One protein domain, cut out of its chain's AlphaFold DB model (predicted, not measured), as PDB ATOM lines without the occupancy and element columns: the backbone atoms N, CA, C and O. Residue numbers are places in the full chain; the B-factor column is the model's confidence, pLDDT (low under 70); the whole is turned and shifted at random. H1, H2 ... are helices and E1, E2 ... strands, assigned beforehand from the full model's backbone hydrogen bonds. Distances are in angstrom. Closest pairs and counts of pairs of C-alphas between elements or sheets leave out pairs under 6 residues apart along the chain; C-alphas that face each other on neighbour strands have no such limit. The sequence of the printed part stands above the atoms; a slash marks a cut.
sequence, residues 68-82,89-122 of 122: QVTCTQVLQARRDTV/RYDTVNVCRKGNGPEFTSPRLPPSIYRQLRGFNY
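What this domain is: This is residues 68 to 82 and 89 to 122 of the 122 residues of an uncharacterized protein of Rhizobium oryzae (UniProt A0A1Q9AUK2). A long, narrow ribbon of two antiparallel strands, E1 and E2, has a short third strand, E3, folded back along part of E2, and a tail that leads away from this small sheet to a one-turn helix, H1. Residues 113 to 119, of which 113 to 116 belong to H1, stick out clear of the rest. The printed part has 49 residues, with E1, E2, E3 and H1 in that order; the sheet order is E1, E2, E3, antiparallel throughout, and the class is mostly strand. The whole is loose, with a radius of gyration of the C-alphas of 13.2 A, and flat, spanning 39 by 29 by 12 A.

Where its parts are: E1, residues 69 to 77, starts with C-alpha 69 at (307.149, 324.925, 381.981), spans 23.7 A and bends by 52 degrees at residue 73. E2, residues 90 to 98, spans 24.8 A. E3, residues 103 to 105, spans 6.8 A. H1, residues 113 to 116, spans 5.0 A and ends with C-alpha 116 at (332.818, 335.589, 377.915).

How they stand to each other: E1 and E2 are antiparallel neighbours at 155 degrees; C-alphas 71 and 96 face each other at 4.0 A, and N 70 and O 97 are within hydrogen-bond range at 2.8 A, as are N 93 and O 74 at 3.0 A. E2 and E3 form a hairpin, antiparallel at 145 degrees, with C-alphas 95 and 105 facing each other at 4.6 A and N 104 and O 96 within range at 2.9 A. E1 and E3 are edge strands. H1 is not on the sheet, and is apart from E1 and E2. It is too short for an O i to N i+4 pair; its one O i to N i+3 pair is within range.

The domain as a whole: The C-alphas of Asn 100 and Gly 119, the two farthest apart, are 39.8 A apart. Residues 83 to 88 are not printed, and C-alphas 82 and 89 are 10.4 A apart across the cut. The link from E2 to E3 is tight and that from E3 to H1 is short. The mean pLDDT of the printed part is 78.3; residues 80 to 82, 113 to 116 and 119 to 122 are under 70.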
ATOM      1  N   GLN A  68     304.171 321.167 382.626       73.12
ATOM      2  CA  GLN A  68     305.578 321.526 382.654       73.12
ATOM      3  C   GLN A  68     305.817 322.868 381.958       73.12
ATOM      4  O   GLN A  68     305.226 323.198 380.926       73.12
ATOM      5  N   VAL A  69     306.693 323.665 382.560       82.31
ATOM      6  CA  VAL A  69     307.149 324.925 381.981       82.31
ATOM      7  C   VAL A  69     308.240 324.603 380.967       82.31
ATOM      8  O   VAL A  69     309.317 324.146 381.342       82.31
ATOM      9  N   THR A  70     307.974 324.855 379.691       84.56
ATOM     10  CA  THR A  70     308.967 324.750 378.622       84.56
ATOM     11  C   THR A  70     309.546 326.127 378.354       84.56
ATOM     12  O   THR A  70     308.809 327.047 378.006       84.56
ATOM     13  N   CYS A  71     310.861 326.266 378.499       86.50
ATOM     14  CA  CYS A  71     311.576 327.499 378.194       86.50
ATOM     15  C   CYS A  71     312.439 327.320 376.945       86.50
ATOM     16  O   CYS A  71     313.180 326.347 376.821       86.50
ATOM     17  N   THR A  72     312.362 328.285 376.038       87.69
ATOM     18  CA  THR A  72     313.190 328.374 374.836       87.69
ATOM     19  C   THR A  72     313.978 329.670 374.872       87.69
ATOM     20  O   THR A  72     313.448 330.727 375.212       87.69
ATOM     21  N   GLN A  73     315.264 329.600 374.552       88.06
ATOM     22  CA  GLN A  73     316.104 330.786 374.503       88.06
ATOM     23  C   GLN A  73     315.980 331.437 373.124       88.06
ATOM     24  O   GLN A  73     316.263 330.801 372.109       88.06
ATOM     25  N   VAL A  74     315.587 332.710 373.088       88.94
ATOM     26  CA  VAL A  74     315.396 333.476 371.850       88.94
ATOM     27  C   VAL A  74     316.222 334.761 371.855       88.94
ATOM     28  O   VAL A  74     316.631 335.268 372.903       88.94
ATOM     29  N   LEU A  75     316.480 335.288 370.658       86.25
ATOM     30  CA  LEU A  75     317.112 336.588 370.452       86.25
ATOM     31  C   LEU A  75     316.026 337.648 370.257       86.25
ATOM     32  O   LEU A  75     315.291 337.613 369.274       86.25
ATOM     33  N   GLN A  76     315.940 338.602 371.178       86.50
ATOM     34  CA  GLN A  76     314.998 339.711 371.127       86.50
ATOM     35  C   GLN A  76     315.725 340.997 370.726       86.50
ATOM     36  O   GLN A  76     316.766 341.329 371.284       86.50
ATOM     37  N   ALA A  77     315.190 341.730 369.748       82.69
ATOM     38  CA  ALA A  77     315.782 342.993 369.316       82.69
ATOM     39  C   ALA A  77     315.762 344.031 370.450       82.69
ATOM     40  O   ALA A  77     314.738 344.223 371.115       82.69
ATOM     41  N   ARG A  78     316.888 344.719 370.649       78.75
ATOM     42  CA  ARG A  78     317.023 345.763 371.668       78.75
ATOM     43  C   ARG A  78     316.253 347.014 371.247       78.75
ATOM     44  O   ARG A  78     316.486 347.550 370.168       78.75
ATOM     45  N   ARG A  79     315.331 347.484 372.093       71.31
ATOM     46  CA  ARG A  79     314.516 348.687 371.817       71.31
ATOM     47  C   ARG A  79     315.207 350.009 372.168       71.31
ATOM     48  O   ARG A  79     314.666 351.061 371.857       71.31
ATOM     49  N   ASP A  80     316.356 349.968 372.839       66.44
ATOM     50  CA  ASP A  80     317.063 351.138 373.381       66.44
ATOM     51  C   ASP A  80     318.010 351.813 372.378       66.44
ATOM     52  O   ASP A  80     318.446 352.942 372.593       66.44
ATOM     53  N   THR A  81     318.337 351.155 371.267       54.69
ATOM     54  CA  THR A  81     319.177 351.749 370.236       54.69
ATOM     55  C   THR A  81     318.314 352.459 369.213       54.69
ATOM     56  O   THR A  81     317.470 351.827 368.577       54.69
ATOM     57  N   VAL A  82     318.585 353.753 369.000       57.06
ATOM     58  CA  VAL A  82     318.334 354.442 367.724       57.06
ATOM     59  C   VAL A  82     318.568 353.416 366.618       57.06
ATOM     60  O   VAL A  82     319.680 352.894 366.535       57.06
ATOM     61  N   ARG A  89     321.291 345.204 367.506       76.31
ATOM     62  CA  ARG A  89     321.624 344.586 368.793       76.31
ATOM     63  C   ARG A  89     320.493 343.671 369.244       76.31
ATOM     64  O   ARG A  89     319.320 344.033 369.156       76.31
ATOM     65  N   TYR A  90     320.864 342.507 369.768       80.62
ATOM     66  CA  TYR A  90     319.928 341.517 370.286       80.62
ATOM     67  C   TYR A  90     320.279 341.163 371.724       80.62
ATOM     68  O   TYR A  90     321.447 340.952 372.053       80.62
ATOM     69  N   ASP A  91     319.248 341.045 372.547       83.69
ATOM     70  CA  ASP A  91     319.325 340.481 373.880       83.69
ATOM     71  C   ASP A  91     318.876 339.020 373.836       83.69
ATOM     72  O   ASP A  91     317.901 338.659 373.180       83.69
ATOM     73  N   THR A  92     319.604 338.156 374.533       85.31
ATOM     74  CA  THR A  92     319.169 336.783 374.786       85.31
ATOM     75  C   THR A  92     318.179 336.773 375.940       85.31
ATOM     76  O   THR A  92     318.508 337.240 377.030       85.31
ATOM     77  N   VAL A  93     316.992 336.220 375.718       88.81
ATOM     78  CA  VAL A  93     315.940 336.063 376.734       88.81
ATOM     79  C   VAL A  93     315.400 334.638 376.705       88.81
ATOM     80  O   VAL A  93     315.424 333.988 375.659       88.81
ATOM     81  N   ASN A  94     314.911 334.143 377.840       88.75
ATOM     82  CA  ASN A  94     314.160 332.893 377.884       88.75
ATOM     83  C   ASN A  94     312.675 333.197 377.750       88.75
ATOM     84  O   ASN A  94     312.104 333.952 378.534       88.75
ATOM     85  N   VAL A  95     312.060 332.575 376.762       90.44
ATOM     86  CA  VAL A  95     310.630 332.565 376.521       90.44
ATOM     87  C   VAL A  95     310.076 331.264 377.076       90.44
ATOM     88  O   VAL A  95     310.416 330.184 376.594       90.44
ATOM     89  N   CYS A  96     309.255 331.363 378.113       89.88
ATOM     90  CA  CYS A  96     308.713 330.222 378.830       89.88
ATOM     91  C   CYS A  96     307.201 330.131 378.649       89.88
ATOM     92  O   CYS A  96     306.489 331.125 378.791       89.88
ATOM     93  N   ARG A  97     306.697 328.923 378.400       87.88
ATOM     94  CA  ARG A  97     305.264 328.622 378.331       87.88
ATOM     95  C   ARG A  97     304.942 327.453 379.250       87.88
ATOM     96  O   ARG A  97     305.669 326.464 379.267       87.88
ATOM     97  N   LYS A  98     303.848 327.555 380.005       86.19
ATOM     98  CA  LYS A  98     303.332 326.456 380.832       86.19
ATOM     99  C   LYS A  98     302.151 325.803 380.121       86.19
ATOM    100  O   LYS A  98     301.093 326.424 380.048       86.19
ATOM    101  N   GLY A  99     302.319 324.596 379.582       83.19
ATOM    102  CA  GLY A  99     301.265 323.912 378.817       83.19
ATOM    103  C   GLY A  99     300.681 324.788 377.693       83.19
ATOM    104  O   GLY A  99     301.410 325.240 376.805       83.19
ATOM    105  N   ASN A 100     299.373 325.066 377.771       82.06
ATOM    106  CA  ASN A 100     298.630 325.976 376.878       82.06
ATOM    107  C   ASN A 100     298.402 327.381 377.477       82.06
ATOM    108  O   ASN A 100     297.546 328.132 377.013       82.06
ATOM    109  N   GLY A 101     299.119 327.718 378.546       84.50
ATOM    110  CA  GLY A 101     299.050 329.015 379.205       84.50
ATOM    111  C   GLY A 101     299.774 330.128 378.438       84.50
ATOM    112  O   GLY A 101     300.396 329.883 377.401       84.50
ATOM    113  N   PRO A 102     299.708 331.363 378.957       87.88
ATOM    114  CA  PRO A 102     300.411 332.502 378.382       87.88
ATOM    115  C   PRO A 102     301.931 332.311 378.393       87.88
ATOM    116  O   PRO A 102     302.498 331.568 379.198       87.88
ATOM    117  N   GLU A 103     302.576 333.008 377.466       90.44
ATOM    118  CA  GLU A 103     304.023 333.065 377.337       90.44
ATOM    119  C   GLU A 103     304.587 334.165 378.242       90.44
ATOM    120  O   GLU A 103     304.072 335.284 378.278       90.44
ATOM    121  N   PHE A 104     305.654 333.849 378.971       89.81
ATOM    122  CA  PHE A 104     306.350 334.785 379.845       89.81
ATOM    123  C   PHE A 104     307.815 334.873 379.442       89.81
ATOM    124  O   PHE A 104     308.473 333.860 379.203       89.81
ATOM    125  N   THR A 105     308.341 336.093 379.398       89.50
ATOM    126  CA  THR A 105     309.737 336.351 379.039       89.50
ATOM    127  C   THR A 105     310.554 336.641 380.292       89.50
ATOM    128  O   THR A 105     310.160 337.452 381.131       89.50
ATOM    129  N   SER A 106     311.706 335.988 380.426       82.94
ATOM    130  CA  SER A 106     312.667 336.287 381.482       82.94
ATOM    131  C   SER A 106     313.316 337.661 381.269       82.94
ATOM    132  O   SER A 106     313.334 338.179 380.151       82.94
ATOM    133  N   PRO A 107     313.964 338.224 382.301       83.56
ATOM    134  CA  PRO A 107     314.919 339.310 382.109       83.56
ATOM    135  C   PRO A 107     316.028 338.933 381.110       83.56
ATOM    136  O   PRO A 107     316.249 337.746 380.835       83.56
ATOM    137  N   ARG A 108     316.754 339.944 380.610       82.25
ATOM    138  CA  ARG A 108     317.952 339.771 379.770       82.25
ATOM    139  C   ARG A 108     318.903 338.778 380.436       82.25
ATOM    140  O   ARG A 108     319.358 339.004 381.555       82.25
ATOM    141  N   LEU A 109     319.213 337.700 379.728       80.69
ATOM    142  CA  LEU A 109     320.178 336.715 380.186       80.69
ATOM    143  C   LEU A 109     321.591 337.284 380.079       80.69
ATOM    144  O   LEU A 109     321.886 338.019 379.128       80.69
ATOM    145  N   PRO A 110     322.485 336.919 381.013       74.25
ATOM    146  CA  PRO A 110     323.889 337.244 380.870       74.25
ATOM    147  C   PRO A 110     324.443 336.611 379.583       74.25
ATOM    148  O   PRO A 110     323.981 335.544 379.160       74.25
ATOM    149  N   PRO A 111     325.446 337.241 378.950       70.56
ATOM    150  CA  PRO A 111     326.114 336.655 377.798       70.56
ATOM    151  C   PRO A 111     326.677 335.284 378.177       70.56
ATOM    152  O   PRO A 111     327.180 335.099 379.286       70.56
ATOM    153  N   SER A 112     326.578 334.315 377.265       70.56
ATOM    154  CA  SER A 112     326.984 332.938 377.556       70.56
ATOM    155  C   SER A 112     328.441 332.863 378.020       70.56
ATOM    156  O   SER A 112     329.305 333.573 377.503       70.56
ATOM    157  N   ILE A 113     328.739 331.952 378.954       66.62
ATOM    158  CA  ILE A 113     330.105 331.731 379.466       66.62
ATOM    159  C   ILE A 113     331.080 331.485 378.307       66.62
ATOM    160  O   ILE A 113     332.158 332.060 378.263       66.62
ATOM    161  N   TYR A 114     330.669 330.719 377.294       64.31
ATOM    162  CA  TYR A 114     331.484 330.452 376.106       64.31
ATOM    163  C   TYR A 114     331.781 331.698 375.241       64.31
ATOM    164  O   TYR A 114     332.731 331.700 374.454       64.31
ATOM    165  N   ARG A 115     330.985 332.767 375.351       65.75
ATOM    166  CA  ARG A 115     331.280 334.077 374.742       65.75
ATOM    167  C   ARG A 115     332.188 334.918 375.633       65.75
ATOM    168  O   ARG A 115     333.132 335.506 375.114       65.75
ATOM    169  N   GLN A 116     331.961 334.901 376.945       67.25
ATOM    170  CA  GLN A 116     332.818 335.589 377.915       67.25
ATOM    171  C   GLN A 116     334.253 335.040 377.887       67.25
ATOM    172  O   GLN A 116     335.208 335.806 377.811       67.25
ATOM    173  N   LEU A 117     334.414 333.713 377.812       73.62
ATOM    174  CA  LEU A 117     335.714 333.047 377.655       73.62
ATOM    175  C   LEU A 117     336.434 333.418 376.347       73.62
ATOM    176  O   LEU A 117     337.648 333.278 376.255       73.62
ATOM    177  N   ARG A 118     335.699 333.903 375.338       71.44
ATOM    178  CA  ARG A 118     336.249 334.409 374.071       71.44
ATOM    179  C   ARG A 118     336.456 335.930 374.066       71.44
ATOM    180  O   ARG A 118     336.743 336.494 373.018       71.44
ATOM    181  N   GLY A 119     336.318 336.590 375.221       69.75
ATOM    182  CA  GLY A 119     336.537 338.030 375.387       69.75
ATOM    183  C   GLY A 119     335.397 338.916 374.879       69.75
ATOM    184  O   GLY A 119     335.550 340.135 374.812       69.75
ATOM    185  N   PHE A 120     334.246 338.340 374.522       61.22
ATOM    186  CA  PHE A 120     333.073 339.107 374.107       61.22
ATOM    187  C   PHE A 120     332.272 339.539 375.345       61.22
ATOM    188  O   PHE A 120     331.420 338.796 375.831       61.22
ATOM    189  N   ASN A 121     332.581 340.738 375.858       56.25
ATOM    190  CA  ASN A 121     332.046 341.295 377.114       56.25
ATOM    191  C   ASN A 121     330.910 342.330 376.935       56.25
ATOM    192  O   ASN A 121     330.590 343.042 377.885       56.25
ATOM    193  N   TYR A 122     330.338 342.464 375.733       54.16
ATOM    194  CA  TYR A 122     329.306 343.465 375.408       54.16
ATOM    195  C   TYR A 122     327.869 342.914 375.476       54.16
ATOM    196  O   TYR A 122     327.651 341.760 375.046       54.16
TER     197      TYR A 122